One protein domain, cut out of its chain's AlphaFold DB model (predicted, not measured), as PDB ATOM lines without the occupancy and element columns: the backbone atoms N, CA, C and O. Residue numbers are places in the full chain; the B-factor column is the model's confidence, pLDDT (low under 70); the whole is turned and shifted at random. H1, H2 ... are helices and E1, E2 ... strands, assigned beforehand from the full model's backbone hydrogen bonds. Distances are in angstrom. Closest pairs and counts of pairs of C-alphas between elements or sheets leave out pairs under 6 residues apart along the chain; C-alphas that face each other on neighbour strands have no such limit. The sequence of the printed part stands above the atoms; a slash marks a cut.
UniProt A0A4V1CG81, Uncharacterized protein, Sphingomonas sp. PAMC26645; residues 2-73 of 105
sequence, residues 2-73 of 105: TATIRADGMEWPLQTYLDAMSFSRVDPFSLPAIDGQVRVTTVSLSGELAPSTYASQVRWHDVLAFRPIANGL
ATOM      1  N   THR A   2     213.120 139.606 179.660       66.69
ATOM      2  CA  THR A   2     213.043 141.046 179.929       66.69
ATOM      3  C   THR A   2     214.004 141.734 178.970       66.69
ATOM      4  O   THR A   2     215.192 141.437 179.012       66.69
ATOM      5  N   ALA A   3     213.503 142.582 178.069       82.31
ATOM      6  CA  ALA A   3     214.364 143.339 177.163       82.31
ATOM      7  C   ALA A   3     215.215 144.342 177.962       82.31
ATOM      8  O   ALA A   3     214.713 144.959 178.910       82.31
ATOM      9  N   THR A   4     216.485 144.492 177.589       87.69
ATOM     10  CA  THR A   4     217.439 145.408 178.224       87.69
ATOM     11  C   THR A   4     217.973 146.428 177.219       87.69
ATOM     12  O   THR A   4     217.912 146.208 176.013       87.69
ATOM     13  N   ILE A   5     218.449 147.569 177.720       85.88
ATOM     14  CA  ILE A   5     219.082 148.644 176.945       85.88
ATOM     15  C   ILE A   5     220.434 148.976 177.561       85.88
ATOM     16  O   ILE A   5     220.564 149.048 178.784       85.88
ATOM     17  N   ARG A   6     221.444 149.205 176.717       82.00
ATOM     18  CA  ARG A   6     222.733 149.744 177.158       82.00
ATOM     19  C   ARG A   6     222.735 151.255 177.016       82.00
ATOM     20  O   ARG A   6     222.696 151.777 175.906       82.00
ATOM     21  N   ALA A   7     222.796 151.946 178.146       79.00
ATOM     22  CA  ALA A   7     222.858 153.397 178.218       79.00
ATOM     23  C   ALA A   7     223.722 153.816 179.413       79.00
ATOM     24  O   ALA A   7     223.718 153.150 180.446       79.00
ATOM     25  N   ASP A   8     224.475 154.909 179.262       71.69
ATOM     26  CA  ASP A   8     225.351 155.446 180.319       71.69
ATOM     27  C   ASP A   8     226.387 154.425 180.848       71.69
ATOM     28  O   ASP A   8     226.730 154.381 182.023       71.69
ATOM     29  N   GLY A   9     226.854 153.524 179.974       76.56
ATOM     30  CA  GLY A   9     227.803 152.465 180.341       76.56
ATOM     31  C   GLY A   9     227.213 151.320 181.177       76.56
ATOM     32  O   GLY A   9     227.956 150.432 181.588       76.56
ATOM     33  N   MET A  10     225.896 151.300 181.402       84.25
ATOM     34  CA  MET A  10     225.197 150.275 182.179       84.25
ATOM     35  C   MET A  10     224.096 149.598 181.360       84.25
ATOM     36  O   MET A  10     223.558 150.168 180.410       84.25
ATOM     37  N   GLU A  11     223.748 148.366 181.733       87.31
ATOM     38  CA  GLU A  11     222.623 147.637 181.148       87.31
ATOM     39  C   GLU A  11     221.397 147.771 182.057       87.31
ATOM     40  O   GLU A  11     221.429 147.395 183.229       87.31
ATOM     41  N   TRP A  12     220.321 148.342 181.520       88.56
ATOM     42  CA  TRP A  12     219.090 148.636 182.246       88.56
ATOM     43  C   TRP A  12     217.943 147.770 181.732       88.56
ATOM     44  O   TRP A  12     217.865 147.512 180.528       88.56
ATOM     45  N   PRO A  13     216.982 147.378 182.586       90.56
ATOM     46  CA  PRO A  13     215.695 146.899 182.108       90.56
ATOM     47  C   PRO A  13     215.038 147.992 181.262       90.56
ATOM     48  O   PRO A  13     214.865 149.120 181.729       90.56
ATOM     49  N   LEU A  14     214.649 147.655 180.032       89.88
ATOM     50  CA  LEU A  14     214.159 148.622 179.050       89.88
ATOM     51  C   LEU A  14     213.010 149.468 179.605       89.88
ATOM     52  O   LEU A  14     213.042 150.689 179.527       89.88
ATOM     53  N   GLN A  15     212.030 148.828 180.247       89.50
ATOM     54  CA  GLN A  15     210.877 149.525 180.821       89.50
ATOM     55  C   GLN A  15     211.273 150.524 181.916       89.50
ATOM     56  O   GLN A  15     210.760 151.636 181.938       89.50
ATOM     57  N   THR A  16     212.207 150.142 182.792       90.31
ATOM     58  CA  THR A  16     212.714 151.010 183.863       90.31
ATOM     59  C   THR A  16     213.458 152.207 183.292       90.31
ATOM     60  O   THR A  16     213.272 153.320 183.769       90.31
ATOM     61  N   TYR A  17     214.273 151.992 182.259       90.44
ATOM     62  CA  TYR A  17     214.996 153.073 181.602       90.44
ATOM     63  C   TYR A  17     214.048 154.071 180.929       90.44
ATOM     64  O   TYR A  17     214.196 155.278 181.111       90.44
ATOM     65  N   LEU A  18     213.054 153.577 180.182       91.50
ATOM     66  CA  LEU A  18     212.072 154.433 179.511       91.50
ATOM     67  C   LEU A  18     211.298 155.301 180.513       91.50
ATOM     68  O   LEU A  18     211.133 156.493 180.270       91.50
ATOM     69  N   ASP A  19     210.875 154.720 181.638       90.31
ATOM     70  CA  ASP A  19     210.149 155.428 182.697       90.31
ATOM     71  C   ASP A  19     211.037 156.471 183.398       90.31
ATOM     72  O   ASP A  19     210.718 157.662 183.406       90.31
ATOM     73  N   ALA A  20     212.220 156.057 183.869       89.81
ATOM     74  CA  ALA A  20     213.164 156.928 184.571       89.81
ATOM     75  C   ALA A  20     213.621 158.118 183.716       89.81
ATOM     76  O   ALA A  20     213.801 159.225 184.221       89.81
ATOM     77  N   MET A  21     213.787 157.902 182.409       89.31
ATOM     78  CA  MET A  21     214.245 158.931 181.478       89.31
ATOM     79  C   MET A  21     213.097 159.691 180.800       89.31
ATOM     80  O   MET A  21     213.378 160.518 179.928       89.31
ATOM     81  N   SER A  22     211.841 159.447 181.198       89.94
ATOM     82  CA  SER A  22     210.633 160.113 180.682       89.94
ATOM     83  C   SER A  22     210.448 159.988 179.163       89.94
ATOM     84  O   SER A  22     210.105 160.950 178.474       89.94
ATOM     85  N   PHE A  23     210.698 158.798 178.616       93.06
ATOM     86  CA  PHE A  23     210.409 158.499 177.216       93.06
ATOM     87  C   PHE A  23     208.908 158.282 176.999       93.06
ATOM     88  O   PHE A  23     208.250 157.526 177.713       93.06
ATOM     89  N   SER A  24     208.382 158.898 175.946       92.81
ATOM     90  CA  SER A  24     207.038 158.650 175.435       92.81
ATOM     91  C   SER A  24     207.056 157.444 174.505       92.81
ATOM     92  O   SER A  24     207.886 157.364 173.599       92.81
ATOM     93  N   ARG A  25     206.150 156.490 174.716       92.44
ATOM     94  CA  ARG A  25     206.031 155.319 173.836       92.44
ATOM     95  C   ARG A  25     205.429 155.730 172.500       92.44
ATOM     96  O   ARG A  25     204.496 156.529 172.467       92.44
ATOM     97  N   VAL A  26     205.961 155.167 171.425       92.62
ATOM     98  CA  VAL A  26     205.376 155.301 170.093       92.62
ATOM     99  C   VAL A  26     204.309 154.231 169.942       92.62
ATOM    100  O   VAL A  26     204.528 153.063 170.266       92.62
ATOM    101  N   ASP A  27     203.138 154.647 169.481       89.12
ATOM    102  CA  ASP A  27     202.102 153.717 169.073       89.12
ATOM    103  C   ASP A  27     202.448 153.171 167.676       89.12
ATOM    104  O   ASP A  27     202.691 153.951 166.759       89.12
ATOM    105  N   PRO A  28     202.492 151.845 167.468       83.25
ATOM    106  CA  PRO A  28     202.927 151.275 166.193       83.25
ATOM    107  C   PRO A  28     201.929 151.504 165.048       83.25
ATOM    108  O   PRO A  28     202.257 151.240 163.893       83.25
ATOM    109  N   PHE A  29     200.714 151.969 165.348       85.81
ATOM    110  CA  PHE A  29     199.652 152.193 164.370       85.81
ATOM    111  C   PHE A  29     199.406 153.680 164.090       85.81
ATOM    112  O   PHE A  29     198.572 154.005 163.242       85.81
ATOM    113  N   SER A  30     200.117 154.586 164.764       88.06
ATOM    114  CA  SER A  30     199.938 156.026 164.609       88.06
ATOM    115  C   SER A  30     201.249 156.796 164.740       88.06
ATOM    116  O   SER A  30     202.136 156.469 165.521       88.06
ATOM    117  N   LEU A  31     201.375 157.858 163.942       86.81
ATOM    118  CA  LEU A  31     202.519 158.756 164.041       86.81
ATOM    119  C   LEU A  31     202.352 159.679 165.256       86.81
ATOM    120  O   LEU A  31     201.253 160.198 165.478       86.81
ATOM    121  N   PRO A  32     203.421 159.926 166.029       88.94
ATOM    122  CA  PRO A  32     203.354 160.851 167.149       88.94
ATOM    123  C   PRO A  32     203.087 162.278 166.665       88.94
ATOM    124  O   PRO A  32     203.676 162.748 165.694       88.94
ATOM    125  N   ALA A  33     202.217 162.985 167.387       88.44
ATOM    126  CA  ALA A  33     201.916 164.393 167.148       88.44
ATOM    127  C   ALA A  33     203.024 165.287 167.734       88.44
ATOM    128  O   ALA A  33     202.846 165.925 168.770       88.44
ATOM    129  N   ILE A  34     204.190 165.288 167.090       88.75
ATOM    130  CA  ILE A  34     205.345 166.120 167.436       88.75
ATOM    131  C   ILE A  34     205.735 166.987 166.241       88.75
ATOM    132  O   ILE A  34     205.663 166.550 165.093       88.75
ATOM    133  N   ASP A  35     206.140 168.224 166.515       86.25
ATOM    134  CA  ASP A  35     206.651 169.112 165.481       86.25
ATOM    135  C   ASP A  35     207.953 168.551 164.879       86.25
ATOM    136  O   ASP A  35     208.857 168.123 165.600       86.25
ATOM    137  N   GLY A  36     208.044 168.539 163.547       84.44
ATOM    138  CA  GLY A  36     209.156 167.932 162.814       84.44
ATOM    139  C   GLY A  36     210.516 168.587 163.074       84.44
ATOM    140  O   GLY A  36     211.543 167.950 162.843       84.44
ATOM    141  N   GLN A  37     210.529 169.830 163.560       82.75
ATOM    142  CA  GLN A  37     211.723 170.614 163.886       82.75
ATOM    143  C   GLN A  37     212.196 170.373 165.324       82.75
ATOM    144  O   GLN A  37     213.281 170.809 165.709       82.75
ATOM    145  N   VAL A  38     211.427 169.644 166.135       84.94
ATOM    146  CA  VAL A  38     211.855 169.269 167.482       84.94
ATOM    147  C   VAL A  38     212.911 168.177 167.390       84.94
ATOM    148  O   VAL A  38     212.721 167.138 166.752       84.94
ATOM    149  N   ARG A  39     214.036 168.393 168.077       87.50
ATOM    150  CA  ARG A  39     215.050 167.354 168.251       87.50
ATOM    151  C   ARG A  39     214.575 166.318 169.260       87.50
ATOM    152  O   ARG A  39     214.106 166.654 170.348       87.50
ATOM    153  N   VAL A  40     214.743 165.051 168.912       90.94
ATOM    154  CA  VAL A  40     214.327 163.902 169.708       90.94
ATOM    155  C   VAL A  40     215.469 162.905 169.859       90.94
ATOM    156  O   VAL A  40     216.308 162.732 168.975       90.94
ATOM    157  N   THR A  41     215.486 162.221 170.995       92.19
ATOM    158  CA  THR A  41     216.227 160.972 171.183       92.19
ATOM    159  C   THR A  41     215.236 159.823 171.059       92.19
ATOM    160  O   THR A  41     214.162 159.882 171.657       92.19
ATOM    161  N   THR A  42     215.577 158.775 170.314       93.25
ATOM    162  CA  THR A  42     214.694 157.620 170.099       93.25
ATOM    163  C   THR A  42     215.338 156.329 170.579       93.25
ATOM    164  O   THR A  42     216.558 156.176 170.551       93.25
ATOM    165  N   VAL A  43     214.501 155.388 170.997       92.75
ATOM    166  CA  VAL A  43     214.872 154.012 171.323       92.75
ATOM    167  C   VAL A  43     214.269 153.109 170.259       92.75
ATOM    168  O   VAL A  43     213.065 153.185 170.007       92.75
ATOM    169  N   SER A  44     215.089 152.276 169.625       89.69
ATOM    170  CA  SER A  44     214.635 151.329 168.607       89.69
ATOM    171  C   SER A  44     213.864 150.159 169.224       89.69
ATOM    172  O   SER A  44     213.981 149.870 170.419       89.69
ATOM    173  N   LEU A  45     213.110 149.432 168.400       83.94
ATOM    174  CA  LEU A  45     212.475 148.166 168.798       83.94
ATOM    175  C   LEU A  45     213.486 147.117 169.301       83.94
ATOM    176  O   LEU A  45     213.133 146.271 170.121       83.94
ATOM    177  N   SER A  46     214.744 147.206 168.860       84.69
ATOM    178  CA  SER A  46     215.856 146.357 169.311       84.69
ATOM    179  C   SER A  46     216.405 146.744 170.691       84.69
ATOM    180  O   SER A  46     217.278 146.052 171.208       84.69
ATOM    181  N   GLY A  47     215.912 147.827 171.303       83.94
ATOM    182  CA  GLY A  47     216.393 148.312 172.598       83.94
ATOM    183  C   GLY A  47     217.690 149.115 172.508       83.94
ATOM    184  O   GLY A  47     218.441 149.169 173.477       83.94
ATOM    185  N   GLU A  48     217.962 149.741 171.363       88.06
ATOM    186  CA  GLU A  48     219.149 150.572 171.155       88.06
ATOM    187  C   GLU A  48     218.784 152.056 171.173       88.06
ATOM    188  O   GLU A  48     217.747 152.463 170.645       88.06
ATOM    189  N   LEU A  49     219.645 152.877 171.773       88.75
ATOM    190  CA  LEU A  49     219.482 154.326 171.776       88.75
ATOM    191  C   LEU A  49     220.067 154.905 170.481       88.75
ATOM    192  O   LEU A  49     221.261 154.760 170.218       88.75
ATOM    193  N   ALA A  50     219.245 155.576 169.683       88.50
ATOM    194  CA  ALA A  50     219.712 156.271 168.490       88.50
ATOM    195  C   ALA A  50     220.298 157.652 168.850       88.50
ATOM    196  O   ALA A  50     219.871 158.269 169.837       88.50
ATOM    197  N   PRO A  51     221.245 158.178 168.051       85.50
ATOM    198  CA  PRO A  51     221.703 159.555 168.198       85.50
ATOM    199  C   PRO A  51     220.543 160.543 168.028       85.50
ATOM    200  O   PRO A  51     219.536 160.268 167.379       85.50
ATOM    201  N   SER A  52     220.692 161.721 168.632       87.44
ATOM    202  CA  SER A  52     219.632 162.731 168.644       87.44
ATOM    203  C   SER A  52     219.473 163.406 167.284       87.44
ATOM    204  O   SER A  52     220.408 164.052 166.811       87.44
ATOM    205  N   THR A  53     218.275 163.330 166.708       88.56
ATOM    206  CA  THR A  53     217.945 163.870 165.379       88.56
ATOM    207  C   THR A  53     216.624 164.646 165.400       88.56
ATOM    208  O   THR A  53     215.955 164.698 166.431       88.56
ATOM    209  N   TYR A  54     216.253 165.289 164.297       87.81
ATOM    210  CA  TYR A  54     214.961 165.955 164.143       87.81
ATOM    211  C   TYR A  54     213.831 164.944 163.966       87.81
ATOM    212  O   TYR A  54     213.989 163.941 163.270       87.81
ATOM    213  N   ALA A  55     212.666 165.224 164.550       89.88
ATOM    214  CA  ALA A  55     211.485 164.370 164.452       89.88
ATOM    215  C   ALA A  55     211.056 164.080 163.000       89.88
ATOM    216  O   ALA A  55     210.558 162.990 162.715       89.88
ATOM    217  N   SER A  56     211.295 165.011 162.070       87.50
ATOM    218  CA  SER A  56     211.042 164.834 160.632       87.50
ATOM    219  C   SER A  56     211.927 163.772 159.964       87.50
ATOM    220  O   SER A  56     211.560 163.236 158.923       87.50
ATOM    221  N   GLN A  57     213.074 163.444 160.561       88.00
ATOM    222  CA  GLN A  57     214.066 162.503 160.024       88.00
ATOM    223  C   GLN A  57     213.991 161.125 160.687       88.00
ATOM    224  O   GLN A  57     214.721 160.202 160.319       88.00
ATOM    225  N   VAL A  58     213.114 160.970 161.677       90.44
ATOM    226  CA  VAL A  58     212.936 159.716 162.399       90.44
ATOM    227  C   VAL A  58     212.112 158.738 161.567       90.44
ATOM    228  O   VAL A  58     211.007 159.037 161.113       90.44
ATOM    229  N   ARG A  59     212.612 157.507 161.441       90.31
ATOM    230  CA  ARG A  59     211.829 156.373 160.936       90.31
ATOM    231  C   ARG A  59     210.932 155.836 162.042       90.31
ATOM    232  O   ARG A  59     211.271 154.867 162.712       90.31
ATOM    233  N   TRP A  60     209.787 156.482 162.242       90.25
ATOM    234  CA  TRP A  60     208.883 156.202 163.365       90.25
ATOM    235  C   TRP A  60     208.423 154.740 163.466       90.25
ATOM    236  O   TRP A  60     208.151 154.278 164.567       90.25
ATOM    237  N   HIS A  61     208.411 153.992 162.359       88.94
ATOM    238  CA  HIS A  61     208.058 152.568 162.357       88.94
ATOM    239  C   HIS A  61     209.065 151.662 163.091       88.94
ATOM    240  O   HIS A  61     208.690 150.580 163.532       88.94
ATOM    241  N   ASP A  62     210.327 152.083 163.223       89.44
ATOM    242  CA  ASP A  62     211.386 151.326 163.917       89.44
ATOM    243  C   ASP A  62     211.583 151.784 165.370       89.44
ATOM    244  O   ASP A  62     212.452 151.273 166.087       89.44
ATOM    245  N   VAL A  63     210.802 152.771 165.814       92.75
ATOM    246  CA  VAL A  63     210.957 153.412 167.117       92.75
ATOM    247  C   VAL A  63     209.963 152.830 168.109       92.75
ATOM    248  O   VAL A  63     208.759 152.821 167.883       92.75
ATOM    249  N   LEU A  64     210.477 152.395 169.254       92.88
ATOM    250  CA  LEU A  64     209.675 151.964 170.394       92.88
ATOM    251  C   LEU A  64     209.217 153.155 171.240       92.88
ATOM    252  O   LEU A  64     208.092 153.196 171.740       92.88
ATOM    253  N   ALA A  65     210.123 154.103 171.465       93.69
ATOM    254  CA  ALA A  65     209.880 155.249 172.322       93.69
ATOM    255  C   ALA A  65     210.770 156.430 171.930       93.69
ATOM    256  O   ALA A  65     211.869 156.249 171.410       93.69
ATOM    257  N   PHE A  66     210.322 157.646 172.221       94.12
ATOM    258  CA  PHE A  66     211.059 158.874 171.948       94.12
ATOM    259  C   PHE A  66     210.994 159.846 173.120       94.12
ATOM    260  O   PHE A  66     210.097 159.785 173.960       94.12
ATOM    261  N   ARG A  67     211.942 160.775 173.163       92.75
ATOM    262  CA  ARG A  67     211.957 161.878 174.118       92.75
ATOM    263  C   ARG A  67     212.386 163.169 173.421       92.75
ATOM    264  O   ARG A  67     213.458 163.171 172.813       92.75
ATOM    265  N   PRO A  68     211.610 164.261 173.519       90.25
ATOM    266  CA  PRO A  68     212.025 165.561 173.006       90.25
ATOM    267  C   PRO A  68     213.175 166.146 173.837       90.25
ATOM    268  O   PRO A  68     213.272 165.932 175.046       90.25
ATOM    269  N   ILE A  69     214.056 166.897 173.184       86.50
ATOM    270  CA  ILE A  69     215.203 167.556 173.812       86.50
ATOM    271  C   ILE A  69     214.839 169.025 174.020       86.50
ATOM    272  O   ILE A  69     214.872 169.815 173.084       86.50
ATOM    273  N   ALA A  70     214.491 169.384 175.258       69.25
ATOM    274  CA  ALA A  70     213.969 170.710 175.603       69.25
ATOM    275  C   ALA A  70     214.970 171.873 175.417       69.25
ATOM    276  O   ALA A  70     214.545 173.015 175.334       69.25
ATOM    277  N   ASN A  71     216.277 171.590 175.353       56.56
ATOM    278  CA  ASN A  71     217.354 172.592 175.337       56.56
ATOM    279  C   ASN A  71     218.375 172.350 174.210       56.56
ATOM    280  O   ASN A  71     219.583 172.478 174.415       56.56
ATOM    281  N   GLY A  72     217.932 171.927 173.026       52.31
ATOM    282  CA  GLY A  72     218.806 172.019 171.854       52.31
ATOM    283  C   GLY A  72     218.983 173.492 171.493       52.31
ATOM    284  O   GLY A  72     217.980 174.200 171.479       52.31
ATOM    285  N   LEU A  73     220.213 173.953 171.206       53.25
ATOM    286  CA  LEU A  73     220.408 175.230 170.501       53.25
ATOM    287  C   LEU A  73     219.378 175.302 169.372       53.25
ATOM    288  O   LEU A  73     219.237 174.308 168.652       53.25
TER     289      LEU A  73
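This is residues 2 to 73 of the 105 residues of an uncharacterized protein of Sphingomonas sp. PAMC26645 (UniProt A0A4V1CG81). There is little regular structure: a flat body with the hairpin E3-E4 in its middle, long loops beside it, and the small hairpin E1-E2 with short helix H1 at one end. The printed part has 72 residues, 27 in named elements, E1, E2, H1, E3, E4 in order; the class is mixed, each sheet an antiparallel pair. It is compact, with a radius of gyration of the C-alphas of 11.8 A and spans of 32 by 31 by 17 A.

E1, residues 4 to 7, and E2, residues 10 to 13, form an antiparallel hairpin; N 5 and O 12 are 2.9 A apart. H1, residues 14 to 20, has every O i to N i+4 pair within hydrogen-bond range; its closest C-alpha pair with E1, Leu 14 and Thr 4, is 4.7 A apart. E3, residues 39 to 44, and E4, residues 63 to 68, form an antiparallel hairpin at 156 degrees; N 41 and O 67 are 2.9 A apart. E1 and E2 are apart from E3 and E4. Residues 24 to 25 pair with residues 65 to 66 of E4.

E1 begins at C-alpha 4 (217.439, 145.408, 178.224); E3 spans 16.0 A, and E4, 13.5 A, ends at C-alpha 68 (212.025, 165.561, 173.006).

The printed part has no cut; the links H1 to E3 and E3 to E4 are long, and pLDDT is under 70 at residues 2 and 70 to 73.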